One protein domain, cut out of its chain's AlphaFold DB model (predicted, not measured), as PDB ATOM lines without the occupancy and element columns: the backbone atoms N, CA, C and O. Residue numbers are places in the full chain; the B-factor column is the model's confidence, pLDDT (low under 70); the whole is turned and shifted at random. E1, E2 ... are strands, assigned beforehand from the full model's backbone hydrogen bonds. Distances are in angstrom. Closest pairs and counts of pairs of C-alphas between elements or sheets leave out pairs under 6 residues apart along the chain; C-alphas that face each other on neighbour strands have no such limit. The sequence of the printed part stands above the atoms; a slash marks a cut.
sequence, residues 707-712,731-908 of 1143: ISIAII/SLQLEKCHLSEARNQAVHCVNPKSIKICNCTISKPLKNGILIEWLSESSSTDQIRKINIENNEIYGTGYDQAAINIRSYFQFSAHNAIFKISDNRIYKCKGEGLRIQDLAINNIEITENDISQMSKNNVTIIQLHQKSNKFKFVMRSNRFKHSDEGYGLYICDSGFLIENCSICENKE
ATOM      1  N   ILE A 707     -30.971 -30.278 -36.230       83.56
ATOM      2  CA  ILE A 707     -29.791 -30.496 -37.082       83.56
ATOM      3  C   ILE A 707     -30.027 -31.687 -38.025       83.56
ATOM      4  O   ILE A 707     -30.394 -32.771 -37.579       83.56
ATOM      5  N   SER A 708     -29.747 -31.501 -39.313       91.19
ATOM      6  CA  SER A 708     -29.577 -32.582 -40.299       91.19
ATOM      7  C   SER A 708     -28.111 -32.652 -40.713       91.19
ATOM      8  O   SER A 708     -27.496 -31.600 -40.911       91.19
ATOM      9  N   ILE A 709     -27.549 -33.853 -40.873       95.12
ATOM     10  CA  ILE A 709     -26.117 -34.033 -41.161       95.12
ATOM     11  C   ILE A 709     -25.918 -34.979 -42.353       95.12
ATOM     12  O   ILE A 709     -26.374 -36.121 -42.332       95.12
ATOM     13  N   ALA A 710     -25.175 -34.529 -43.367       97.25
ATOM     14  CA  ALA A 710     -24.609 -35.407 -44.392       97.25
ATOM     15  C   ALA A 710     -23.100 -35.575 -44.177       97.25
ATOM     16  O   ALA A 710     -22.381 -34.587 -44.011       97.25
ATOM     17  N   ILE A 711     -22.611 -36.813 -44.220       97.94
ATOM     18  CA  ILE A 711     -21.180 -37.142 -44.170       97.94
ATOM     19  C   ILE A 711     -20.843 -37.906 -45.448       97.94
ATOM     20  O   ILE A 711     -21.329 -39.008 -45.650       97.94
ATOM     21  N   ILE A 712     -20.039 -37.339 -46.337       98.44
ATOM     22  CA  ILE A 712     -19.803 -37.900 -47.669       98.44
ATOM     23  C   ILE A 712     -18.298 -38.069 -47.862       98.44
ATOM     24  O   ILE A 712     -17.554 -37.091 -47.743       98.44
ATOM     25  N   SER A 731     -26.024 -29.392 -41.902       95.38
ATOM     26  CA  SER A 731     -24.575 -29.582 -41.802       95.38
ATOM     27  C   SER A 731     -24.050 -30.582 -42.832       95.38
ATOM     28  O   SER A 731     -24.711 -31.577 -43.131       95.38
ATOM     29  N   LEU A 732     -22.847 -30.332 -43.354       97.88
ATOM     30  CA  LEU A 732     -22.207 -31.154 -44.388       97.88
ATOM     31  C   LEU A 732     -20.727 -31.388 -44.076       97.88
ATOM     32  O   LEU A 732     -19.977 -30.435 -43.862       97.88
ATOM     33  N   GLN A 733     -20.299 -32.646 -44.140       98.44
ATOM     34  CA  GLN A 733     -18.899 -33.037 -44.262       98.44
ATOM     35  C   GLN A 733     -18.662 -33.657 -45.645       98.44
ATOM     36  O   GLN A 733     -19.238 -34.698 -45.946       98.44
ATOM     37  N   LEU A 734     -17.797 -33.051 -46.461       98.62
ATOM     38  CA  LEU A 734     -17.195 -33.659 -47.650       98.62
ATOM     39  C   LEU A 734     -15.732 -33.998 -47.346       98.62
ATOM     40  O   LEU A 734     -14.994 -33.139 -46.861       98.62
ATOM     41  N   GLU A 735     -15.307 -35.224 -47.643       98.62
ATOM     42  CA  GLU A 735     -13.933 -35.682 -47.424       98.62
ATOM     43  C   GLU A 735     -13.442 -36.530 -48.607       98.62
ATOM     44  O   GLU A 735     -13.998 -37.595 -48.872       98.62
ATOM     45  N   LYS A 736     -12.375 -36.108 -49.299       98.50
ATOM     46  CA  LYS A 736     -11.775 -36.860 -50.432       98.50
ATOM     47  C   LYS A 736     -12.734 -37.104 -51.613       98.50
ATOM     48  O   LYS A 736     -12.599 -38.091 -52.332       98.50
ATOM     49  N   CYS A 737     -13.718 -36.229 -51.809       98.75
ATOM     50  CA  CYS A 737     -14.708 -36.359 -52.878       98.75
ATOM     51  C   CYS A 737     -14.253 -35.667 -54.176       98.75
ATOM     52  O   CYS A 737     -13.594 -34.626 -54.136       98.75
ATOM     53  N   HIS A 738     -14.666 -36.198 -55.329       98.69
ATOM     54  CA  HIS A 738     -14.462 -35.571 -56.639       98.69
ATOM     55  C   HIS A 738     -15.794 -35.032 -57.175       98.69
ATOM     56  O   HIS A 738     -16.714 -35.797 -57.459       98.69
ATOM     57  N   LEU A 739     -15.911 -33.712 -57.284       98.62
ATOM     58  CA  LEU A 739     -17.130 -32.986 -57.630       98.62
ATOM     59  C   LEU A 739     -16.983 -32.382 -59.032       98.62
ATOM     60  O   LEU A 739     -16.304 -31.372 -59.211       98.62
ATOM     61  N   SER A 740     -17.582 -33.027 -60.039       97.44
ATOM     62  CA  SER A 740     -17.258 -32.770 -61.451       97.44
ATOM     63  C   SER A 740     -18.456 -32.406 -62.327       97.44
ATOM     64  O   SER A 740     -19.505 -33.050 -62.266       97.44
ATOM     65  N   GLU A 741     -18.290 -31.367 -63.152       95.88
ATOM     66  CA  GLU A 741     -19.253 -30.956 -64.191       95.88
ATOM     67  C   GLU A 741     -20.665 -30.694 -63.618       95.88
ATOM     68  O   GLU A 741     -21.681 -31.195 -64.097       95.88
ATOM     69  N   ALA A 742     -20.723 -29.912 -62.532       96.69
ATOM     70  CA  ALA A 742     -21.974 -29.439 -61.941       96.69
ATOM     71  C   ALA A 742     -22.588 -28.326 -62.803       96.69
ATOM     72  O   ALA A 742     -21.952 -27.297 -63.034       96.69
ATOM     73  N   ARG A 743     -23.838 -28.490 -63.246       95.19
ATOM     74  CA  ARG A 743     -24.508 -27.568 -64.188       95.19
ATOM     75  C   ARG A 743     -25.026 -26.271 -63.546       95.19
ATOM     76  O   ARG A 743     -25.627 -25.450 -64.232       95.19
ATOM     77  N   ASN A 744     -24.801 -26.071 -62.250       95.81
ATOM     78  CA  ASN A 744     -25.055 -24.825 -61.533       95.81
ATOM     79  C   ASN A 744     -23.991 -24.628 -60.436       95.81
ATOM     80  O   ASN A 744     -22.977 -23.993 -60.729       95.81
ATOM     81  N   GLN A 745     -24.164 -25.202 -59.238       97.25
ATOM     82  CA  GLN A 745     -23.167 -25.176 -58.151       97.25
ATOM     83  C   GLN A 745     -22.634 -26.579 -57.838       97.25
ATOM     84  O   GLN A 745     -23.387 -27.548 -57.863       97.25
ATOM     85  N   ALA A 746     -21.366 -26.727 -57.445       98.19
ATOM     86  CA  ALA A 746     -20.959 -28.004 -56.840       98.19
ATOM     87  C   ALA A 746     -21.515 -28.117 -55.403       98.19
ATOM     88  O   ALA A 746     -22.170 -29.105 -55.065       98.19
ATOM     89  N   VAL A 747     -21.362 -27.070 -54.586       98.56
ATOM     90  CA  VAL A 747     -21.945 -26.990 -53.237       98.56
ATOM     91  C   VAL A 747     -22.692 -25.664 -53.050       98.56
ATOM     92  O   VAL A 747     -22.100 -24.599 -53.209       98.56
ATOM     93  N   HIS A 748     -23.973 -25.713 -52.672       97.75
ATOM     94  CA  HIS A 748     -24.815 -24.552 -52.350       97.75
ATOM     95  C   HIS A 748     -25.354 -24.651 -50.919       97.75
ATOM     96  O   HIS A 748     -25.910 -25.677 -50.540       97.75
ATOM     97  N   CYS A 749     -25.204 -23.607 -50.107       96.31
ATOM     98  CA  CYS A 749     -25.555 -23.628 -48.686       96.31
ATOM     99  C   CYS A 749     -26.311 -22.364 -48.273       96.31
ATOM    100  O   CYS A 749     -25.882 -21.264 -48.609       96.31
ATOM    101  N   VAL A 750     -27.375 -22.513 -47.485       93.00
ATOM    102  CA  VAL A 750     -28.200 -21.417 -46.952       93.00
ATOM    103  C   VAL A 750     -28.226 -21.493 -45.426       93.00
ATOM    104  O   VAL A 750     -28.668 -22.501 -44.881       93.00
ATOM    105  N   ASN A 751     -27.765 -20.446 -44.728       91.06
ATOM    106  CA  ASN A 751     -27.680 -20.384 -43.255       91.06
ATOM    107  C   ASN A 751     -27.182 -21.706 -42.586       91.06
ATOM    108  O   ASN A 751     -27.837 -22.210 -41.662       91.06
ATOM    109  N   PRO A 752     -26.063 -22.317 -43.028       93.38
ATOM    110  CA  PRO A 752     -25.613 -23.620 -42.519       93.38
ATOM    111  C   PRO A 752     -25.222 -23.571 -41.030       93.38
ATOM    112  O   PRO A 752     -24.837 -22.515 -40.514       93.38
ATOM    113  N   LYS A 753     -25.292 -24.710 -40.325       91.69
ATOM    114  CA  LYS A 753     -24.805 -24.832 -38.930       91.69
ATOM    115  C   LYS A 753     -23.328 -25.230 -38.882       91.69
ATOM    116  O   LYS A 753     -22.552 -24.599 -38.165       91.69
ATOM    117  N   SER A 754     -22.924 -26.222 -39.675       95.06
ATOM    118  CA  SER A 754     -21.523 -26.642 -39.792       95.06
ATOM    119  C   SER A 754     -21.190 -27.121 -41.205       95.06
ATOM    120  O   SER A 754     -21.938 -27.902 -41.790       95.06
ATOM    121  N   ILE A 755     -20.058 -26.684 -41.752       98.06
ATOM    122  CA  ILE A 755     -19.521 -27.170 -43.028       98.06
ATOM    123  C   ILE A 755     -18.069 -27.579 -42.818       98.06
ATOM    124  O   ILE A 755     -17.275 -26.799 -42.294       98.06
ATOM    125  N   LYS A 756     -17.712 -28.776 -43.285       98.50
ATOM    126  CA  LYS A 756     -16.325 -29.196 -43.484       98.50
ATOM    127  C   LYS A 756     -16.167 -29.750 -44.895       98.50
ATOM    128  O   LYS A 756     -16.775 -30.763 -45.217       98.50
ATOM    129  N   ILE A 757     -15.353 -29.118 -45.729       98.75
ATOM    130  CA  ILE A 757     -15.032 -29.595 -47.079       98.75
ATOM    131  C   ILE A 757     -13.519 -29.762 -47.133       98.75
ATOM    132  O   ILE A 757     -12.803 -28.766 -47.000       98.75
ATOM    133  N   CYS A 758     -13.026 -31.000 -47.247       98.69
ATOM    134  CA  CYS A 758     -11.585 -31.233 -47.230       98.69
ATOM    135  C   CYS A 758     -11.050 -32.365 -48.112       98.69
ATOM    136  O   CYS A 758     -11.652 -33.432 -48.241       98.69
ATOM    137  N   ASN A 759      -9.842 -32.160 -48.649       98.69
ATOM    138  CA  ASN A 759      -9.180 -33.072 -49.593       98.69
ATOM    139  C   ASN A 759     -10.003 -33.330 -50.872       98.69
ATOM    140  O   ASN A 759      -9.821 -34.359 -51.522       98.69
ATOM    141  N   CYS A 760     -10.948 -32.449 -51.211       98.81
ATOM    142  CA  CYS A 760     -11.843 -32.619 -52.352       98.81
ATOM    143  C   CYS A 760     -11.298 -31.926 -53.606       98.81
ATOM    144  O   CYS A 760     -10.689 -30.858 -53.528       98.81
ATOM    145  N   THR A 761     -11.609 -32.483 -54.774       98.81
ATOM    146  CA  THR A 761     -11.396 -31.819 -56.068       98.81
ATOM    147  C   THR A 761     -12.740 -31.341 -56.602       98.81
ATOM    148  O   THR A 761     -13.653 -32.152 -56.746       98.81
ATOM    149  N   ILE A 762     -12.876 -30.054 -56.920       98.75
ATOM    150  CA  ILE A 762     -14.085 -29.456 -57.502       98.75
ATOM    151  C   ILE A 762     -13.737 -28.911 -58.892       98.75
ATOM    152  O   ILE A 762     -13.077 -27.881 -59.020       98.75
ATOM    153  N   SER A 763     -14.176 -29.600 -59.945       98.19
ATOM    154  CA  SER A 763     -13.754 -29.333 -61.324       98.19
ATOM    155  C   SER A 763     -14.919 -28.961 -62.240       98.19
ATOM    156  O   SER A 763     -15.898 -29.708 -62.340       98.19
ATOM    157  N   LYS A 764     -14.770 -27.860 -62.981       96.94
ATOM    158  CA  LYS A 764     -15.747 -27.364 -63.967       96.94
ATOM    159  C   LYS A 764     -17.191 -27.180 -63.440       96.94
ATOM    160  O   LYS A 764     -18.130 -27.607 -64.115       96.94
ATOM    161  N   PRO A 765     -17.434 -26.587 -62.254       97.19
ATOM    162  CA  PRO A 765     -18.785 -26.148 -61.911       97.19
ATOM    163  C   PRO A 765     -19.193 -24.987 -62.829       97.19
ATOM    164  O   PRO A 765     -18.358 -24.153 -63.190       97.19
ATOM    165  N   LEU A 766     -20.470 -24.896 -63.199       95.88
ATOM    166  CA  LEU A 766     -20.913 -23.860 -64.127       95.88
ATOM    167  C   LEU A 766     -20.779 -22.456 -63.513       95.88
ATOM    168  O   LEU A 766     -20.263 -21.568 -64.183       95.88
ATOM    169  N   LYS A 767     -21.180 -22.257 -62.248       96.50
ATOM    170  CA  LYS A 767     -21.093 -20.960 -61.547       96.50
ATOM    171  C   LYS A 767     -20.001 -20.948 -60.475       96.50
ATOM    172  O   LYS A 767     -18.885 -20.533 -60.762       96.50
ATOM    173  N   ASN A 768     -20.303 -21.387 -59.256       98.12
ATOM    174  CA  ASN A 768     -19.375 -21.451 -58.126       98.12
ATOM    175  C   ASN A 768     -19.011 -22.915 -57.828       98.12
ATOM    176  O   ASN A 768     -19.826 -23.829 -57.989       98.12
ATOM    177  N   GLY A 769     -17.804 -23.150 -57.316       98.19
ATOM    178  CA  GLY A 769     -17.492 -24.420 -56.658       98.19
ATOM    179  C   GLY A 769     -18.242 -24.525 -55.332       98.19
ATOM    180  O   GLY A 769     -18.961 -25.492 -55.091       98.19
ATOM    181  N   ILE A 770     -18.128 -23.495 -54.495       98.69
ATOM    182  CA  ILE A 770     -18.792 -23.421 -53.191       98.69
ATOM    183  C   ILE A 770     -19.519 -22.078 -53.089       98.69
ATOM    184  O   ILE A 770     -18.890 -21.026 -53.187       98.69
ATOM    185  N   LEU A 771     -20.832 -22.109 -52.872       98.25
ATOM    186  CA  LEU A 771     -21.679 -20.948 -52.598       98.25
ATOM    187  C   LEU A 771     -22.303 -21.091 -51.204       98.25
ATOM    188  O   LEU A 771     -23.029 -22.051 -50.948       98.25
ATOM    189  N   ILE A 772     -22.051 -20.128 -50.318       97.50
ATOM    190  CA  ILE A 772     -22.638 -20.047 -48.975       97.50
ATOM    191  C   ILE A 772     -23.353 -18.704 -48.830       97.50
ATOM    192  O   ILE A 772     -22.752 -17.645 -49.024       97.50
ATOM    193  N   GLU A 773     -24.638 -18.755 -48.497       94.62
ATOM    194  CA  GLU A 773     -25.531 -17.602 -48.480       94.62
ATOM    195  C   GLU A 773     -26.223 -17.443 -47.129       94.62
ATOM    196  O   GLU A 773     -26.719 -18.413 -46.545       94.62
ATOM    197  N   TRP A 774     -26.309 -16.198 -46.663       91.19
ATOM    198  CA  TRP A 774     -27.114 -15.833 -45.503       91.19
ATOM    199  C   TRP A 774     -28.369 -15.079 -45.950       91.19
ATOM    200  O   TRP A 774     -28.290 -13.986 -46.514       91.19
ATOM    201  N   LEU A 775     -29.533 -15.706 -45.736       86.38
ATOM    202  CA  LEU A 775     -30.853 -15.209 -46.168       86.38
ATOM    203  C   LEU A 775     -31.643 -14.514 -45.051       86.38
ATOM    204  O   LEU A 775     -32.739 -14.015 -45.291       86.38
ATOM    205  N   SER A 776     -31.118 -14.508 -43.830       74.75
ATOM    206  CA  SER A 776     -31.723 -13.876 -42.660       74.75
ATOM    207  C   SER A 776     -30.681 -13.756 -41.554       74.75
ATOM    208  O   SER A 776     -29.717 -14.523 -41.523       74.75
ATOM    209  N   GLU A 777     -30.863 -12.814 -40.627       65.62
ATOM    210  CA  GLU A 777     -30.118 -12.849 -39.369       65.62
ATOM    211  C   GLU A 777     -30.541 -14.085 -38.567       65.62
ATOM    212  O   GLU A 777     -31.733 -14.366 -38.421       65.62
ATOM    213  N   SER A 778     -29.578 -14.868 -38.078       57.72
ATOM    214  CA  SER A 778     -29.899 -16.103 -37.363       57.72
ATOM    215  C   SER A 778     -30.411 -15.788 -35.955       57.72
ATOM    216  O   SER A 778     -29.613 -15.424 -35.091       57.72
ATOM    217  N   SER A 779     -31.711 -15.992 -35.719       50.81
ATOM    218  CA  SER A 779     -32.381 -15.778 -34.420       50.81
ATOM    219  C   SER A 779     -31.685 -16.479 -33.246       50.81
ATOM    220  O   SER A 779     -31.602 -15.929 -32.155       50.81
ATOM    221  N   SER A 780     -31.092 -17.651 -33.488       58.81
ATOM    222  CA  SER A 780     -30.143 -18.303 -32.575       58.81
ATOM    223  C   SER A 780     -28.766 -17.623 -32.622       58.81
ATOM    224  O   SER A 780     -27.801 -18.147 -33.188       58.81
ATOM    225  N   THR A 781     -28.667 -16.447 -32.000       59.94
ATOM    226  CA  THR A 781     -27.417 -15.681 -31.840       59.94
ATOM    227  C   THR A 781     -26.328 -16.448 -31.085       59.94
ATOM    228  O   THR A 781     -25.144 -16.211 -31.334       59.94
ATOM    229  N   ASP A 782     -26.698 -17.385 -30.211       69.75
ATOM    230  CA  ASP A 782     -25.772 -18.144 -29.356       69.75
ATOM    231  C   ASP A 782     -25.088 -19.334 -30.052       69.75
ATOM    232  O   ASP A 782     -24.008 -19.760 -29.633       69.75
ATOM    233  N   GLN A 783     -25.659 -19.871 -31.138       79.44
ATOM    234  CA  GLN A 783     -25.104 -21.063 -31.789       79.44
ATOM    235  C   GLN A 783     -23.888 -20.721 -32.666       79.44
ATOM    236  O   GLN A 783     -24.023 -20.130 -33.738       79.44
ATOM    237  N   ILE A 784     -22.697 -21.149 -32.230       87.00
ATOM    238  CA  ILE A 784     -21.440 -20.984 -32.976       87.00
ATOM    239  C   ILE A 784     -21.456 -21.854 -34.243       87.00
ATOM    240  O   ILE A 784     -21.381 -23.083 -34.170       87.00
ATOM    241  N   ARG A 785     -21.481 -21.205 -35.408       91.75
ATOM    242  CA  ARG A 785     -21.411 -21.827 -36.738       91.75
ATOM    243  C   ARG A 785     -19.951 -21.975 -37.171       91.75
ATOM    244  O   ARG A 785     -19.159 -21.049 -36.992       91.75
ATOM    245  N   LYS A 786     -19.584 -23.126 -37.742       95.19
ATOM    246  CA  LYS A 786     -18.197 -23.445 -38.146       95.19
ATOM    247  C   LYS A 786     -18.133 -23.802 -39.627       95.19
ATOM    248  O   LYS A 786     -18.835 -24.713 -40.055       95.19
ATOM    249  N   ILE A 787     -17.313 -23.090 -40.395       97.81
ATOM    250  CA  ILE A 787     -17.142 -23.301 -41.839       97.81
ATOM    251  C   ILE A 787     -15.656 -23.543 -42.117       97.81
ATOM    252  O   ILE A 787     -14.859 -22.608 -42.068       97.81
ATOM    253  N   ASN A 788     -15.293 -24.790 -42.407       98.56
ATOM    254  CA  ASN A 788     -13.934 -25.220 -42.725       98.56
ATOM    255  C   ASN A 788     -13.865 -25.661 -44.196       98.56
ATOM    256  O   ASN A 788     -14.557 -26.598 -44.598       98.56
ATOM    257  N   ILE A 789     -13.020 -25.005 -44.990       98.75
ATOM    258  CA  ILE A 789     -12.726 -25.362 -46.386       98.75
ATOM    259  C   ILE A 789     -11.207 -25.540 -46.474       98.75
ATOM    260  O   ILE A 789     -10.468 -24.559 -46.492       98.75
ATOM    261  N   GLU A 790     -10.735 -26.786 -46.420       98.56
ATOM    262  CA  GLU A 790      -9.334 -27.119 -46.117       98.56
ATOM    263  C   GLU A 790      -8.740 -28.113 -47.132       98.56
ATOM    264  O   GLU A 790      -9.305 -29.186 -47.324       98.56
ATOM    265  N   ASN A 791      -7.566 -27.844 -47.711       98.62
ATOM    266  CA  ASN A 791      -6.856 -28.776 -48.613       98.62
ATOM    267  C   ASN A 791      -7.668 -29.188 -49.868       98.62
ATOM    268  O   ASN A 791      -7.685 -30.363 -50.230       98.62
ATOM    269  N   ASN A 792      -8.391 -28.270 -50.521       98.81
ATOM    270  CA  ASN A 792      -9.183 -28.588 -51.724       98.81
ATOM    271  C   ASN A 792      -8.560 -28.032 -53.009       98.81
ATOM    272  O   ASN A 792      -7.980 -26.949 -53.007       98.81
ATOM    273  N   GLU A 793      -8.761 -28.729 -54.126       98.81
ATOM    274  CA  GLU A 793      -8.376 -28.260 -55.462       98.81
ATOM    275  C   GLU A 793      -9.628 -27.843 -56.249       98.81
ATOM    276  O   GLU A 793     -10.486 -28.678 -56.535       98.81
ATOM    277  N   ILE A 794      -9.768 -26.557 -56.578       98.75
ATOM    278  CA  ILE A 794     -10.974 -25.989 -57.206       98.75
ATOM    279  C   ILE A 794     -10.590 -25.307 -58.520       98.75
ATOM    280  O   ILE A 794      -9.804 -24.362 -58.514       98.75
ATOM    281  N   TYR A 795     -11.142 -25.750 -59.652       98.25
ATOM    282  CA  TYR A 795     -10.756 -25.187 -60.949       98.25
ATOM    283  C   TYR A 795     -11.839 -25.200 -62.028       98.25
ATOM    284  O   TYR A 795     -12.753 -26.030 -62.034       98.25
ATOM    285  N   GLY A 796     -11.678 -24.312 -63.012       96.25
ATOM    286  CA  GLY A 796     -12.458 -24.338 -64.250       96.25
ATOM    287  C   GLY A 796     -13.872 -23.772 -64.141       96.25
ATOM    288  O   GLY A 796     -14.726 -24.226 -64.901       96.25
ATOM    289  N   THR A 797     -14.161 -22.850 -63.210       95.44
ATOM    290  CA  THR A 797     -15.523 -22.296 -63.073       95.44
ATOM    291  C   THR A 797     -15.985 -21.648 -64.383       95.44
ATOM    292  O   THR A 797     -15.254 -20.870 -65.003       95.44
ATOM    293  N   GLY A 798     -17.185 -22.013 -64.840       87.44
ATOM    294  CA  GLY A 798     -17.641 -21.741 -66.208       87.44
ATOM    295  C   GLY A 798     -18.119 -20.311 -66.484       87.44
ATOM    296  O   GLY A 798     -18.175 -19.920 -67.654       87.44
ATOM    297  N   TYR A 799     -18.443 -19.549 -65.439       90.00
ATOM    298  CA  TYR A 799     -19.019 -18.199 -65.477       90.00
ATOM    299  C   TYR A 799     -18.223 -17.207 -64.616       90.00
ATOM    300  O   TYR A 799     -17.495 -17.588 -63.703       90.00
ATOM    301  N   ASP A 800     -18.497 -15.928 -64.865       90.94
ATOM    302  CA  ASP A 800     -18.087 -14.675 -64.209       90.94
ATOM    303  C   ASP A 800     -18.169 -14.557 -62.671       90.94
ATOM    304  O   ASP A 800     -18.023 -13.451 -62.140       90.94
ATOM    305  N   GLN A 801     -18.415 -15.651 -61.948       94.44
ATOM    306  CA  GLN A 801     -18.593 -15.686 -60.496       94.44
ATOM    307  C   GLN A 801     -17.416 -16.350 -59.767       94.44
ATOM    308  O   GLN A 801     -16.592 -17.037 -60.364       94.44
ATOM    309  N   ALA A 802     -17.353 -16.157 -58.448       97.38
ATOM    310  CA  ALA A 802     -16.259 -16.662 -57.629       97.38
ATOM    311  C   ALA A 802     -16.234 -18.197 -57.503       97.38
ATOM    312  O   ALA A 802     -17.291 -18.830 -57.432       97.38
ATOM    313  N   ALA A 803     -15.045 -18.798 -57.399       98.25
ATOM    314  CA  ALA A 803     -14.903 -20.235 -57.156       98.25
ATOM    315  C   ALA A 803     -15.369 -20.635 -55.745       98.25
ATOM    316  O   ALA A 803     -16.088 -21.628 -55.596       98.25
ATOM    317  N   ILE A 804     -15.048 -19.817 -54.739       98.69
ATOM    318  CA  ILE A 804     -15.684 -19.822 -53.416       98.69
ATOM    319  C   ILE A 804     -16.398 -18.477 -53.228       98.69
ATOM    320  O   ILE A 804     -15.777 -17.425 -53.351       98.69
ATOM    321  N   ASN A 805     -17.695 -18.500 -52.921       98.38
ATOM    322  CA  ASN A 805     -18.557 -17.325 -52.788       98.38
ATOM    323  C   ASN A 805     -19.319 -17.379 -51.452       98.38
ATOM    324  O   ASN A 805     -20.079 -18.316 -51.213       98.38
ATOM    325  N   ILE A 806     -19.102 -16.402 -50.574       97.88
ATOM    326  CA  ILE A 806     -19.607 -16.374 -49.192       97.88
ATOM    327  C   ILE A 806     -20.281 -15.015 -48.971       97.88
ATOM    328  O   ILE A 806     -19.593 -14.006 -48.820       97.88
ATOM    329  N   ARG A 807     -21.617 -14.946 -48.996       95.69
ATOM    330  CA  ARG A 807     -22.332 -13.653 -49.042       95.69
ATOM    331  C   ARG A 807     -23.592 -13.591 -48.191       95.69
ATOM    332  O   ARG A 807     -24.328 -14.569 -48.101       95.69
ATOM    333  N   SER A 808     -23.902 -12.419 -47.647       92.75
ATOM    334  CA  SER A 808     -25.264 -12.134 -47.187       92.75
ATOM    335  C   SER A 808     -26.121 -11.500 -48.281       92.75
ATOM    336  O   SER A 808     -25.608 -10.911 -49.232       92.75
ATOM    337  N   TYR A 809     -27.438 -11.595 -48.117       86.19
ATOM    338  CA  TYR A 809     -28.415 -10.726 -48.781       86.19
ATOM    339  C   TYR A 809     -28.741  -9.467 -47.958       86.19
ATOM    340  O   TYR A 809     -29.336  -8.528 -48.481       86.19
ATOM    341  N   PHE A 810     -28.345  -9.437 -46.681       80.62
ATOM    342  CA  PHE A 810     -28.584  -8.339 -45.748       80.62
ATOM    343  C   PHE A 810     -27.246  -7.744 -45.306       80.62
ATOM    344  O   PHE A 810     -26.459  -8.407 -44.626       80.62
ATOM    345  N   GLN A 811     -27.001  -6.487 -45.685       74.19
ATOM    346  CA  GLN A 811     -25.789  -5.759 -45.308       74.19
ATOM    347  C   GLN A 811     -25.589  -5.780 -43.788       74.19
ATOM    348  O   GLN A 811     -26.530  -5.559 -43.030       74.19
ATOM    349  N   PHE A 812     -24.351  -6.042 -43.358       70.12
ATOM    350  CA  PHE A 812     -23.929  -6.123 -41.951       70.12
ATOM    351  C   PHE A 812     -24.564  -7.249 -41.107       70.12
ATOM    352  O   PHE A 812     -24.377  -7.248 -39.893       70.12
ATOM    353  N   SER A 813     -25.260  -8.225 -41.711       75.75
ATOM    354  CA  SER A 813     -25.951  -9.290 -40.954       75.75
ATOM    355  C   SER A 813     -25.037 -10.045 -39.969       75.75
ATOM    356  O   SER A 813     -23.956 -10.516 -40.343       75.75
ATOM    357  N   ALA A 814     -25.463 -10.141 -38.701       79.31
ATOM    358  CA  ALA A 814     -24.568 -10.413 -37.568       79.31
ATOM    359  C   ALA A 814     -24.542 -11.876 -37.077       79.31
ATOM    360  O   ALA A 814     -25.140 -12.238 -36.054       79.31
ATOM    361  N   HIS A 815     -23.736 -12.719 -37.719       83.56
ATOM    362  CA  HIS A 815     -23.665 -14.163 -37.458       83.56
ATOM    363  C   HIS A 815     -22.604 -14.548 -36.424       83.56
ATOM    364  O   HIS A 815     -21.473 -14.066 -36.434       83.56
ATOM    365  N   ASN A 816     -22.943 -15.489 -35.545       88.56
ATOM    366  CA  ASN A 816     -21.995 -16.127 -34.629       88.56
ATOM    367  C   ASN A 816     -21.189 -17.203 -35.379       88.56
ATOM    368  O   ASN A 816     -21.399 -18.399 -35.198       88.56
ATOM    369  N   ALA A 817     -20.339 -16.773 -36.314       91.81
ATOM    370  CA  ALA A 817     -19.676 -17.651 -37.275       91.81
ATOM    371  C   ALA A 817     -18.144 -17.561 -37.221       91.81
ATOM    372  O   ALA A 817     -17.576 -16.480 -37.043       91.81
ATOM    373  N   ILE A 818     -17.497 -18.714 -37.399       94.75
ATOM    374  CA  ILE A 818     -16.045 -18.884 -37.511       94.75
ATOM    375  C   ILE A 818     -15.751 -19.547 -38.859       94.75
ATOM    376  O   ILE A 818     -16.221 -20.659 -39.115       94.75
ATOM    377  N   PHE A 819     -14.977 -18.870 -39.708       97.44
ATOM    378  CA  PHE A 819     -14.551 -19.377 -41.014       97.44
ATOM    379  C   PHE A 819     -13.052 -19.717 -40.998       97.44
ATOM    380  O   PHE A 819     -12.246 -18.915 -40.526       97.44
ATOM    381  N   LYS A 820     -12.677 -20.874 -41.550       98.25
ATOM    382  CA  LYS A 820     -11.287 -21.256 -41.837       98.25
ATOM    383  C   LYS A 820     -11.189 -21.769 -43.271       98.25
ATOM    384  O   LYS A 820     -11.844 -22.748 -43.628       98.25
ATOM    385  N   ILE A 821     -10.390 -21.092 -44.087       98.69
ATOM    386  CA  ILE A 821     -10.184 -21.394 -45.505       98.69
ATOM    387  C   ILE A 821      -8.682 -21.599 -45.694       98.69
ATOM    388  O   ILE A 821      -7.945 -20.617 -45.785       98.69
ATOM    389  N   SER A 822      -8.213 -22.849 -45.682       98.69
ATOM    390  CA  SER A 822      -6.774 -23.130 -45.704       98.69
ATOM    391  C   SER A 822      -6.320 -24.162 -46.725       98.69
ATOM    392  O   SER A 822      -7.082 -25.045 -47.112       98.69
ATOM    393  N   ASP A 823      -5.059 -24.066 -47.142       98.75
ATOM    394  CA  ASP A 823      -4.377 -25.067 -47.975       98.75
ATOM    395  C   ASP A 823      -5.057 -25.321 -49.344       98.75
ATOM    396  O   ASP A 823      -4.825 -26.347 -49.985       98.75
ATOM    397  N   ASN A 824      -5.963 -24.439 -49.795       98.88
ATOM    398  CA  ASN A 824      -6.719 -24.653 -51.029       98.88
ATOM    399  C   ASN A 824      -5.940 -24.158 -52.247       98.88
ATOM    400  O   ASN A 824      -5.323 -23.091 -52.230       98.88
ATOM    401  N   ARG A 825      -6.054 -24.902 -53.344       98.81
ATOM    402  CA  ARG A 825      -5.490 -24.561 -54.646       98.81
ATOM    403  C   ARG A 825      -6.623 -24.188 -55.598       98.81
ATOM    404  O   ARG A 825      -7.413 -25.053 -55.976       98.81
ATOM    405  N   ILE A 826      -6.727 -22.917 -55.976       98.75
ATOM    406  CA  ILE A 826      -7.845 -22.393 -56.774       98.75
ATOM    407  C   ILE A 826      -7.302 -21.824 -58.087       98.75
ATOM    408  O   ILE A 826      -6.546 -20.856 -58.051       98.75
ATOM    409  N   TYR A 827      -7.656 -22.402 -59.244       98.62
ATOM    410  CA  TYR A 827      -7.066 -21.972 -60.523       98.62
ATOM    411  C   TYR A 827      -7.953 -22.063 -61.773       98.62
ATOM    412  O   TYR A 827      -8.864 -22.881 -61.858       98.62
ATOM    413  N   LYS A 828      -7.637 -21.252 -62.794       97.94
ATOM    414  CA  LYS A 828      -8.303 -21.235 -64.117       97.94
ATOM    415  C   LYS A 828      -9.823 -21.064 -64.015       97.94
ATOM    416  O   LYS A 828     -10.583 -21.869 -64.549       97.94
ATOM    417  N   CYS A 829     -10.262 -20.034 -63.302       98.06
ATOM    418  CA  CYS A 829     -11.675 -19.737 -63.052       98.06
ATOM    419  C   CYS A 829     -12.093 -18.464 -63.799       98.06
ATOM    420  O   CYS A 829     -11.361 -17.475 -63.772       98.06
ATOM    421  N   LYS A 830     -13.277 -18.458 -64.434       97.25
ATOM    422  CA  LYS A 830     -13.778 -17.295 -65.202       97.25
ATOM    423  C   LYS A 830     -14.323 -16.140 -64.348       97.25
ATOM    424  O   LYS A 830     -14.900 -15.198 -64.890       97.25
ATOM    425  N   GLY A 831     -14.137 -16.176 -63.036       96.81
ATOM    426  CA  GLY A 831     -14.485 -15.076 -62.150       96.81
ATOM    427  C   GLY A 831     -13.404 -14.845 -61.108       96.81
ATOM    428  O   GLY A 831     -12.218 -14.793 -61.420       96.81
ATOM    429  N   GLU A 832     -13.835 -14.671 -59.865       98.25
ATOM    430  CA  GLU A 832     -12.945 -14.448 -58.725       98.25
ATOM    431  C   GLU A 832     -12.488 -15.790 -58.118       98.25
ATOM    432  O   GLU A 832     -13.150 -16.818 -58.282       98.25
ATOM    433  N   GLY A 833     -11.386 -15.811 -57.369       98.38
ATOM    434  CA  GLY A 833     -10.987 -17.021 -56.637       98.38
ATOM    435  C   GLY A 833     -11.845 -17.227 -55.391       98.38
ATOM    436  O   GLY A 833     -12.635 -18.169 -55.299       98.38
ATOM    437  N   LEU A 834     -11.733 -16.290 -54.453       98.69
ATOM    438  CA  LEU A 834     -12.527 -16.226 -53.228       98.69
ATOM    439  C   LEU A 834     -13.252 -14.880 -53.142       98.69
ATOM    440  O   LEU A 834     -12.612 -13.832 -53.162       98.69
ATOM    441  N   ARG A 835     -14.577 -14.898 -52.978       98.38
ATOM    442  CA  ARG A 835     -15.397 -13.712 -52.699       98.38
ATOM    443  C   ARG A 835     -16.076 -13.841 -51.343       98.38
ATOM    444  O   ARG A 835     -16.769 -14.828 -51.099       98.38
ATOM    445  N   ILE A 836     -15.928 -12.826 -50.493       98.00
ATOM    446  CA  ILE A 836     -16.634 -12.719 -49.211       98.00
ATOM    447  C   ILE A 836     -17.301 -11.342 -49.120       98.00
ATOM    448  O   ILE A 836     -16.631 -10.329 -49.316       98.00
ATOM    449  N   GLN A 837     -18.612 -11.290 -48.866       96.25
ATOM    450  CA  GLN A 837     -19.390 -10.054 -48.998       96.25
ATOM    451  C   GLN A 837     -20.501  -9.863 -47.938       96.25
ATOM    452  O   GLN A 837     -21.289 -10.772 -47.682       96.25
ATOM    453  N   ASP A 838     -20.615  -8.633 -47.421       93.56
ATOM    454  CA  ASP A 838     -21.759  -8.067 -46.678       93.56
ATOM    455  C   ASP A 838     -22.110  -8.800 -45.359       93.56
ATOM    456  O   ASP A 838     -23.276  -9.025 -45.029       93.56
ATOM    457  N   LEU A 839     -21.097  -9.182 -44.575       92.12
ATOM    458  CA  LEU A 839     -21.227 -10.068 -43.408       92.12
ATOM    459  C   LEU A 839     -20.595  -9.473 -42.141       92.12
ATOM    460  O   LEU A 839     -19.512  -8.892 -42.191       92.12
ATOM    461  N   ALA A 840     -21.216  -9.692 -40.978       90.88
ATOM    462  CA  ALA A 840     -20.596  -9.442 -39.678       90.88
ATOM    463  C   ALA A 840     -20.418 -10.762 -38.905       90.88
ATOM    464  O   ALA A 840     -21.396 -11.413 -38.549       90.88
ATOM    465  N   ILE A 841     -19.170 -11.182 -38.667       92.25
ATOM    466  CA  ILE A 841     -18.823 -12.523 -38.142       92.25
ATOM    467  C   ILE A 841     -17.858 -12.454 -36.952       92.25
ATOM    468  O   ILE A 841     -17.236 -11.420 -36.713       92.25
ATOM    469  N   ASN A 842     -17.698 -13.550 -36.200       91.88
ATOM    470  CA  ASN A 842     -16.740 -13.575 -35.090       91.88
ATOM    471  C   ASN A 842     -15.300 -13.573 -35.609       91.88
ATOM    472  O   ASN A 842     -14.511 -12.733 -35.188       91.88
ATOM    473  N   ASN A 843     -14.953 -14.519 -36.487       94.56
ATOM    474  CA  ASN A 843     -13.570 -14.755 -36.899       94.56
ATOM    475  C   ASN A 843     -13.479 -15.311 -38.327       94.56
ATOM    476  O   ASN A 843     -14.293 -16.150 -38.715       94.56
ATOM    477  N   ILE A 844     -12.436 -14.913 -39.057       97.31
ATOM    478  CA  ILE A 844     -12.022 -15.552 -40.306       97.31
ATOM    479  C   ILE A 844     -10.503 -15.732 -40.348       97.31
ATOM    480  O   ILE A 844      -9.745 -14.816 -40.026       97.31
ATOM    481  N   GLU A 845     -10.085 -16.914 -40.786       98.12
ATOM    482  CA  GLU A 845      -8.705 -17.270 -41.102       98.12
ATOM    483  C   GLU A 845      -8.622 -17.758 -42.559       98.12
ATOM    484  O   GLU A 845      -9.341 -18.682 -42.949       98.12
ATOM    485  N   ILE A 846      -7.768 -17.125 -43.369       98.62
ATOM    486  CA  ILE A 846      -7.467 -17.515 -44.757       98.62
ATOM    487  C   ILE A 846      -5.966 -17.816 -44.834       98.62
ATOM    488  O   ILE A 846      -5.160 -16.885 -44.767       98.62
ATOM    489  N   THR A 847      -5.558 -19.081 -44.932       98.69
ATOM    490  CA  THR A 847      -4.139 -19.459 -44.771       98.69
ATOM    491  C   THR A 847      -3.599 -20.446 -45.797       98.69
ATOM    492  O   THR A 847      -4.258 -21.415 -46.141       98.69
ATOM    493  N   GLU A 848      -2.371 -20.230 -46.268       98.62
ATOM    494  CA  GLU A 848      -1.629 -21.211 -47.089       98.62
ATOM    495  C   GLU A 848      -2.345 -21.624 -48.400       98.62
ATOM    496  O   GLU A 848      -2.097 -22.690 -48.956       98.62
ATOM    497  N   ASN A 849      -3.226 -20.765 -48.935       98.88
ATOM    498  CA  ASN A 849      -3.913 -20.996 -50.211       98.88
ATOM    499  C   ASN A 849      -3.066 -20.495 -51.404       98.88
ATOM    500  O   ASN A 849      -2.530 -19.385 -51.348       98.88
ATOM    501  N   ASP A 850      -3.020 -21.250 -52.510       98.81
ATOM    502  CA  ASP A 850      -2.514 -20.789 -53.821       98.81
ATOM    503  C   ASP A 850      -3.713 -20.516 -54.735       98.81
ATOM    504  O   ASP A 850      -4.395 -21.441 -55.188       98.81
ATOM    505  N   ILE A 851      -3.996 -19.235 -54.973       98.75
ATOM    506  CA  ILE A 851      -5.056 -18.791 -55.877       98.75
ATOM    507  C   ILE A 851      -4.393 -18.123 -57.076       98.75
ATOM    508  O   ILE A 851      -3.736 -17.085 -56.925       98.75
ATOM    509  N   SER A 852      -4.562 -18.693 -58.271       98.44
ATOM    510  CA  SER A 852      -3.877 -18.182 -59.459       98.44
ATOM    511  C   SER A 852      -4.557 -18.465 -60.800       98.44
ATOM    512  O   SER A 852      -5.317 -19.416 -60.933       98.44
ATOM    513  N   GLN A 853      -4.276 -17.655 -61.829       97.88
ATOM    514  CA  GLN A 853      -4.924 -17.754 -63.154       97.88
ATOM    515  C   GLN A 853      -6.446 -17.551 -63.055       97.88
ATOM    516  O   GLN A 853      -7.239 -18.423 -63.416       97.88
ATOM    517  N   MET A 854      -6.845 -16.418 -62.479       98.50
ATOM    518  CA  MET A 854      -8.240 -15.979 -62.374       98.50
ATOM    519  C   MET A 854      -8.503 -14.938 -63.453       98.50
ATOM    520  O   MET A 854      -7.653 -14.077 -63.663       98.50
ATOM    521  N   SER A 855      -9.681 -14.928 -64.079       97.94
ATOM    522  CA  SER A 855      -9.989 -13.804 -64.970       97.94
ATOM    523  C   SER A 855     -10.164 -12.500 -64.187       97.94
ATOM    524  O   SER A 855      -9.737 -11.454 -64.653       97.94
ATOM    525  N   LYS A 856     -10.742 -12.542 -62.979       97.88
ATOM    526  CA  LYS A 856     -10.991 -11.354 -62.139       97.88
ATOM    527  C   LYS A 856     -10.033 -11.325 -60.947       97.88
ATOM    528  O   LYS A 856      -8.884 -11.732 -61.066       97.88
ATOM    529  N   ASN A 857     -10.470 -10.796 -59.803       98.44
ATOM    530  CA  ASN A 857      -9.633 -10.721 -58.608       98.44
ATOM    531  C   ASN A 857      -9.377 -12.112 -58.016       98.44
ATOM    532  O   ASN A 857     -10.307 -12.917 -57.916       98.44
ATOM    533  N   ASN A 858      -8.171 -12.380 -57.511       98.69
ATOM    534  CA  ASN A 858      -7.912 -13.668 -56.856       98.69
ATOM    535  C   ASN A 858      -8.648 -13.753 -55.510       98.69
ATOM    536  O   ASN A 858      -9.257 -14.781 -55.203       98.69
ATOM    537  N   VAL A 859      -8.714 -12.648 -54.767       98.75
ATOM    538  CA  VAL A 859      -9.579 -12.514 -53.587       98.75
ATOM    539  C   VAL A 859     -10.319 -11.174 -53.609       98.75
ATOM    540  O   VAL A 859      -9.703 -10.130 -53.808       98.75
ATOM    541  N   THR A 860     -11.626 -11.197 -53.341       98.62
ATOM    542  CA  THR A 860     -12.489 -10.023 -53.133       98.62
ATOM    543  C   THR A 860     -13.133 -10.104 -51.747       98.62
ATOM    544  O   THR A 860     -13.925 -11.011 -51.491       98.62
ATOM    545  N   ILE A 861     -12.867  -9.134 -50.868       98.12
ATOM    546  CA  ILE A 861     -13.586  -8.956 -49.598       98.12
ATOM    547  C   ILE A 861     -14.321  -7.612 -49.604       98.12
ATOM    548  O   ILE A 861     -13.714  -6.578 -49.876       98.12
ATOM    549  N   ILE A 862     -15.621  -7.609 -49.306       96.44
ATOM    550  CA  ILE A 862     -16.471  -6.408 -49.310       96.44
ATOM    551  C   ILE A 862     -17.310  -6.374 -48.029       96.44
ATOM    552  O   ILE A 862     -18.059  -7.311 -47.778       96.44
ATOM    553  N   GLN A 863     -17.228  -5.288 -47.253       93.69
ATOM    554  CA  GLN A 863     -18.065  -5.059 -46.060       93.69
ATOM    555  C   GLN A 863     -18.089  -6.271 -45.106       93.69
ATOM    556  O   GLN A 863     -19.148  -6.776 -44.726       93.69
ATOM    557  N   LEU A 864     -16.896  -6.762 -44.747       93.62
ATOM    558  CA  LEU A 864     -16.712  -7.815 -43.752       93.62
ATOM    559  C   LEU A 864     -16.329  -7.194 -42.402       93.62
ATOM    560  O   LEU A 864     -15.254  -6.609 -42.246       93.62
ATOM    561  N   HIS A 865     -17.209  -7.346 -41.413       89.69
ATOM    562  CA  HIS A 865     -17.106  -6.686 -40.109       89.69
ATOM    563  C   HIS A 865     -16.928  -7.688 -38.965       89.69
ATOM    564  O   HIS A 865     -17.522  -8.764 -38.953       89.69
ATOM    565  N   GLN A 866     -16.120  -7.327 -37.969       87.88
ATOM    566  CA  GLN A 866     -15.843  -8.192 -36.825       87.88
ATOM    567  C   GLN A 866     -16.870  -7.958 -35.707       87.88
ATOM    568  O   GLN A 866     -16.954  -6.864 -35.150       87.88
ATOM    569  N   LYS A 867     -17.640  -8.992 -35.345       83.56
ATOM    570  CA  LYS A 867     -18.750  -8.917 -34.372       83.56
ATOM    571  C   LYS A 867     -18.296  -8.558 -32.946       83.56
ATOM    572  O   LYS A 867     -19.093  -8.065 -32.153       83.56
ATOM    573  N   SER A 868     -17.023  -8.778 -32.600       79.75
ATOM    574  CA  SER A 868     -16.408  -8.232 -31.377       79.75
ATOM    575  C   SER A 868     -14.879  -8.151 -31.476       79.75
ATOM    576  O   SER A 868     -14.254  -9.028 -32.068       79.75
ATOM    577  N   ASN A 869     -14.254  -7.159 -30.829       71.19
ATOM    578  CA  ASN A 869     -12.795  -6.909 -30.845       71.19
ATOM    579  C   ASN A 869     -11.909  -8.027 -30.239       71.19
ATOM    580  O   ASN A 869     -10.696  -7.861 -30.160       71.19
ATOM    581  N   LYS A 870     -12.474  -9.153 -29.779       74.12
ATOM    582  CA  LYS A 870     -11.711 -10.261 -29.170       74.12
ATOM    583  C   LYS A 870     -10.980 -11.149 -30.184       74.12
ATOM    584  O   LYS A 870     -10.069 -11.876 -29.804       74.12
ATOM    585  N   PHE A 871     -11.413 -11.122 -31.437       70.81
ATOM    586  CA  PHE A 871     -10.878 -11.933 -32.528       70.81
ATOM    587  C   PHE A 871      -9.948 -11.093 -33.421       70.81
ATOM    588  O   PHE A 871      -9.733  -9.909 -33.149       70.81
ATOM    589  N   LYS A 872      -9.390 -11.686 -34.481       80.19
ATOM    590  CA  LYS A 872      -8.687 -10.952 -35.543       80.19
ATOM    591  C   LYS A 872      -8.979 -11.623 -36.876       80.19
ATOM    592  O   LYS A 872      -8.799 -12.828 -36.997       80.19
ATOM    593  N   PHE A 873      -9.372 -10.853 -37.882       95.56
ATOM    594  CA  PHE A 873      -9.439 -11.351 -39.254       95.56
ATOM    595  C   PHE A 873      -8.021 -11.484 -39.820       95.56
ATOM    596  O   PHE A 873      -7.280 -10.499 -39.856       95.56
ATOM    597  N   VAL A 874      -7.630 -12.698 -40.221       97.56
ATOM    598  CA  VAL A 874      -6.250 -13.027 -40.617       97.56
ATOM    599  C   VAL A 874      -6.202 -13.603 -42.029       97.56
ATOM    600  O   VAL A 874      -6.933 -14.539 -42.351       97.56
ATOM    601  N   MET A 875      -5.275 -13.093 -42.840       98.56
ATOM    602  CA  MET A 875      -4.752 -13.772 -44.023       98.56
ATOM    603  C   MET A 875      -3.261 -14.059 -43.798       98.56
ATOM    604  O   MET A 875      -2.514 -13.118 -43.541       98.56
ATOM    605  N   ARG A 876      -2.793 -15.313 -43.887       98.50
ATOM    606  CA  ARG A 876      -1.356 -15.623 -43.723       98.50
ATOM    607  C   ARG A 876      -0.818 -16.640 -44.732       98.50
ATOM    608  O   ARG A 876      -1.483 -17.629 -45.019       98.50
ATOM    609  N   SER A 877       0.398 -16.420 -45.234       98.56
ATOM    610  CA  SER A 877       1.127 -17.357 -46.111       98.56
ATOM    611  C   SER A 877       0.403 -17.707 -47.426       98.56
ATOM    612  O   SER A 877       0.615 -18.781 -47.980       98.56
ATOM    613  N   ASN A 878      -0.483 -16.839 -47.926       98.81
ATOM    614  CA  ASN A 878      -1.216 -17.089 -49.173       98.81
ATOM    615  C   ASN A 878      -0.442 -16.583 -50.396       98.81
ATOM    616  O   ASN A 878       0.329 -15.622 -50.311       98.81
ATOM    617  N   ARG A 879      -0.725 -17.176 -51.554       98.81
ATOM    618  CA  ARG A 879      -0.174 -16.773 -52.848       98.81
ATOM    619  C   ARG A 879      -1.285 -16.328 -53.794       98.81
ATOM    620  O   ARG A 879      -2.223 -17.087 -54.035       98.81
ATOM    621  N   PHE A 880      -1.150 -15.130 -54.359       98.62
ATOM    622  CA  PHE A 880      -2.110 -14.540 -55.296       98.62
ATOM    623  C   PHE A 880      -1.389 -14.127 -56.591       98.62
ATOM    624  O   PHE A 880      -0.660 -13.132 -56.598       98.62
ATOM    625  N   LYS A 881      -1.547 -14.916 -57.667       98.38
ATOM    626  CA  LYS A 881      -0.773 -14.756 -58.915       98.38
ATOM    627  C   LYS A 881      -1.606 -14.799 -60.200       98.38
ATOM    628  O   LYS A 881      -2.496 -15.635 -60.313       98.38
ATOM    629  N   HIS A 882      -1.252 -14.006 -61.210       97.94
ATOM    630  CA  HIS A 882      -1.919 -13.968 -62.524       97.94
ATOM    631  C   HIS A 882      -3.453 -13.773 -62.441       97.94
ATOM    632  O   HIS A 882      -4.229 -14.717 -62.615       97.94
ATOM    633  N   SER A 883      -3.895 -12.549 -62.171       98.12
ATOM    634  CA  SER A 883      -5.253 -12.091 -62.487       98.12
ATOM    635  C   SER A 883      -5.294 -11.463 -63.891       98.12
ATOM    636  O   SER A 883      -4.540 -10.525 -64.162       98.12
ATOM    637  N   ASP A 884      -6.174 -11.934 -64.780       97.31
ATOM    638  CA  ASP A 884      -6.199 -11.506 -66.193       97.31
ATOM    639  C   ASP A 884      -6.965 -10.191 -66.443       97.31
ATOM    640  O   ASP A 884      -6.818  -9.598 -67.513       97.31
ATOM    641  N   GLU A 885      -7.779  -9.722 -65.491       96.44
ATOM    642  CA  GLU A 885      -8.564  -8.466 -65.522       96.44
ATOM    643  C   GLU A 885      -8.796  -7.868 -64.113       96.44
ATOM    644  O   GLU A 885      -9.592  -6.946 -63.950       96.44
ATOM    645  N   GLY A 886      -8.131  -8.392 -63.077       96.81
ATOM    646  CA  GLY A 886      -8.347  -7.991 -61.679       96.81
ATOM    647  C   GLY A 886      -7.067  -7.780 -60.871       96.81
ATOM    648  O   GLY A 886      -5.958  -7.775 -61.413       96.81
ATOM    649  N   TYR A 887      -7.227  -7.621 -59.560       98.62
ATOM    650  CA  TYR A 887      -6.149  -7.518 -58.571       98.62
ATOM    651  C   TYR A 887      -5.847  -8.881 -57.934       98.62
ATOM    652  O   TYR A 887      -6.741  -9.718 -57.797       98.62
ATOM    653  N   GLY A 888      -4.627  -9.079 -57.429       98.56
ATOM    654  CA  GLY A 888      -4.330 -10.238 -56.576       98.56
ATOM    655  C   GLY A 888      -5.200 -10.253 -55.307       98.56
ATOM    656  O   GLY A 888      -5.698 -11.297 -54.890       98.56
ATOM    657  N   LEU A 889      -5.466  -9.082 -54.729       98.62
ATOM    658  CA  LEU A 889      -6.368  -8.919 -53.589       98.62
ATOM    659  C   LEU A 889      -7.155  -7.602 -53.706       98.62
ATOM    660  O   LEU A 889      -6.600  -6.549 -54.006       98.62
ATOM    661  N   TYR A 890      -8.460  -7.646 -53.469       98.56
ATOM    662  CA  TYR A 890      -9.343  -6.483 -53.436       98.56
ATOM    663  C   TYR A 890     -10.106  -6.476 -52.111       98.56
ATOM    664  O   TYR A 890     -10.859  -7.402 -51.812       98.56
ATOM    665  N   ILE A 891      -9.892  -5.442 -51.299       98.06
ATOM    666  CA  ILE A 891     -10.488  -5.295 -49.970       98.06
ATOM    667  C   ILE A 891     -11.210  -3.949 -49.906       98.06
ATOM    668  O   ILE A 891     -10.592  -2.886 -49.903       98.06
ATOM    669  N   CYS A 892     -12.535  -4.007 -49.816       96.69
ATOM    670  CA  CYS A 892     -13.428  -2.865 -49.686       96.69
ATOM    671  C   CYS A 892     -14.102  -2.882 -48.307       96.69
ATOM    672  O   CYS A 892     -14.690  -3.894 -47.914       96.69
ATOM    673  N   ASP A 893     -14.101  -1.751 -47.595       93.56
ATOM    674  CA  ASP A 893     -14.830  -1.569 -46.325       93.56
ATOM    675  C   ASP A 893     -14.551  -2.667 -45.270       93.56
ATOM    676  O   ASP A 893     -15.441  -3.039 -44.511       93.56
ATOM    677  N   SER A 894     -13.341  -3.233 -45.248       94.38
ATOM    678  CA  SER A 894     -12.976  -4.385 -44.404       94.38
ATOM    679  C   SER A 894     -11.547  -4.223 -43.875       94.38
ATOM    680  O   SER A 894     -10.717  -3.638 -44.566       94.38
ATOM    681  N   GLY A 895     -11.249  -4.739 -42.676       93.56
ATOM    682  CA  GLY A 895      -9.921  -4.655 -42.045       93.56
ATOM    683  C   GLY A 895      -9.333  -6.035 -41.734       93.56
ATOM    684  O   GLY A 895     -10.060  -6.903 -41.257       93.56
ATOM    685  N   PHE A 896      -8.039  -6.238 -42.009       96.56
ATOM    686  CA  PHE A 896      -7.349  -7.531 -41.854       96.56
ATOM    687  C   PHE A 896      -5.919  -7.397 -41.312       96.56
ATOM    688  O   PHE A 896      -5.229  -6.413 -41.568       96.56
ATOM    689  N   LEU A 897      -5.438  -8.448 -40.646       97.06
ATOM    690  CA  LEU A 897      -4.013  -8.740 -40.505       97.06
ATOM    691  C   LEU A 897      -3.579  -9.641 -41.675       97.06
ATOM    692  O   LEU A 897      -4.073 -10.759 -41.798       97.06
ATOM    693  N   ILE A 898      -2.680  -9.153 -42.525       98.44
ATOM    694  CA  ILE A 898      -2.139  -9.839 -43.705       98.44
ATOM    695  C   ILE A 898      -0.648 -10.097 -43.457       98.44
ATOM    696  O   ILE A 898       0.107  -9.147 -43.258       98.44
ATOM    697  N   GLU A 899      -0.215 -11.357 -43.443       98.31
ATOM    698  CA  GLU A 899       1.166 -11.744 -43.107       98.31
ATOM    699  C   GLU A 899       1.769 -12.756 -44.090       98.31
ATOM    700  O   GLU A 899       1.097 -13.706 -44.487       98.31
ATOM    701  N   ASN A 900       3.058 -12.635 -44.416       98.50
ATOM    702  CA  ASN A 900       3.815 -13.624 -45.207       98.50
ATOM    703  C   ASN A 900       3.208 -13.968 -46.590       98.50
ATOM    704  O   ASN A 900       3.470 -15.046 -47.123       98.50
ATOM    705  N   CYS A 901       2.356 -13.113 -47.166       98.75
ATOM    706  CA  CYS A 901       1.732 -13.382 -48.465       98.75
ATOM    707  C   CYS A 901       2.666 -13.002 -49.631       98.75
ATOM    708  O   CYS A 901       3.520 -12.127 -49.486       98.75
ATOM    709  N   SER A 902       2.468 -13.615 -50.802       98.69
ATOM    710  CA  SER A 902       3.148 -13.242 -52.056       98.69
ATOM    711  C   SER A 902       2.110 -12.911 -53.129       98.69
ATOM    712  O   SER A 902       1.238 -13.731 -53.437       98.69
ATOM    713  N   ILE A 903       2.155 -11.677 -53.637       98.69
ATOM    714  CA  ILE A 903       1.094 -11.058 -54.444       98.69
ATOM    715  C   ILE A 903       1.717 -10.502 -55.730       98.69
ATOM    716  O   ILE A 903       2.206  -9.368 -55.764       98.69
ATOM    717  N   CYS A 904       1.746 -11.324 -56.783       98.38
ATOM    718  CA  CYS A 904       2.623 -11.093 -57.930       98.38
ATOM    719  C   CYS A 904       2.001 -11.316 -59.317       98.38
ATOM    720  O   CYS A 904       1.076 -12.102 -59.490       98.38
ATOM    721  N   GLU A 905       2.535 -10.628 -60.330       98.19
ATOM    722  CA  GLU A 905       2.141 -10.775 -61.747       98.19
ATOM    723  C   GLU A 905       0.629 -10.581 -62.023       98.19
ATOM    724  O   GLU A 905       0.054 -11.208 -62.912       98.19
ATOM    725  N   ASN A 906      -0.031  -9.708 -61.254       98.62
ATOM    726  CA  ASN A 906      -1.459  -9.389 -61.373       98.62
ATOM    727  C   ASN A 906      -1.693  -8.156 -62.273       98.62
ATOM    728  O   ASN A 906      -0.913  -7.197 -62.220       98.62
ATOM    729  N   LYS A 907      -2.752  -8.154 -63.103       98.00
ATOM    730  CA  LYS A 907      -2.909  -7.161 -64.190       98.00
ATOM    731  C   LYS A 907      -3.439  -5.783 -63.769       98.00
ATOM    732  O   LYS A 907      -2.982  -4.778 -64.303       98.00
ATOM    733  N   GLU A 908      -4.373  -5.697 -62.823       97.56
ATOM    734  CA  GLU A 908      -4.818  -4.389 -62.301       97.56
ATOM    735  C   GLU A 908      -3.941  -3.882 -61.143       97.56
ATOM    736  O   GLU A 908      -4.019  -2.714 -60.768       97.56
TER     737      GLU A 908
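AT A GLANCE: This is residues 707 to 712 and 731 to 908 of the 1143 residues of an uncharacterized protein of Stylonychia lemnae (UniProt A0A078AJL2). The chain is wound in stacked turns, a three-sided solenoid whose walls are three parallel sheets, with strands from successive turns side by side in each wall. The eight-strand wall from E1 to E20 and the six-strand wall from E4 to E19 make a sandwich, two sheets face to face, and the seven-strand wall from E3 to E21 closes one end of the gap between them. The printed part has 184 residues, with no named helix and 21 named strands, E1 to E21 in that order along the chain, holding 100 residues; the class is all strand. The whole is compact, with a radius of gyration of the C-alphas of 15.2 A and spans of 43 by 35 by 26 A.

HOW THE PARTS SIT: The largest sheet runs, strand beside strand, E1, residues 709 to 712, E2, 731 to 735, E5, 754 to 758, E8, 785 to 790, E11, 817 to 822, E14, 843 to 847, E17, 874 to 876, and E20, 897 to 899, all parallel. E8 and E11 stand at 4 degrees, with N 789 and O 820 2.9 A apart, within hydrogen-bond range. The facing sheet runs E4, residues 747 to 750, E7, 770 to 774, E10, 804 to 808, E13, 834 to 841, E16, 859 to 866, and E19, 887 to 892, all parallel and twisted. In E13 and E16, N 836 and O 860 are 2.9 A apart. The facing parts of these two sheets are 10.1 A centre to centre, their strands at 16 degrees. The third sheet runs E3, residues 738 to 740, E6, 761 to 763, E9, 793 to 795, E12, 825 to 829, E15, 850 to 854, E18, 879 to 883, and E21, 902 to 904, all parallel. N 826 of E12 and O 850 of E15 are 2.9 A apart. E11 runs on into E12 at 86 degrees across a break of 2 residues. The closest C-alphas of E18 and E19, those of Phe 880 and Gly 888, are 5.0 A apart.

IN THESE COORDINATES: E1 begins at C-alpha 709, (-26.117, -34.033, -41.161), and E21 ends at C-alpha 904, (2.623, -11.093, -57.930). The longer strands are E16, 18.4 A from first to last C-alpha, E13, 16.8 A, E11, 16.4 A, and E8, 16.2 A. E13 bends by 88 degrees at residue 838 and E16 by 74 degrees at residue 863.

THE WHOLE: The two C-alphas farthest apart, those of Ile 707 and Glu 905, are 44.9 A apart. Residues 713 to 730 are not printed, and C-alphas 712 and 731 are 11.2 A apart across this cut. Of the links printed whole, none is long. The mean pLDDT of the printed part is 93.9, and residues 777 to 782, between E7 and E8, are under 70.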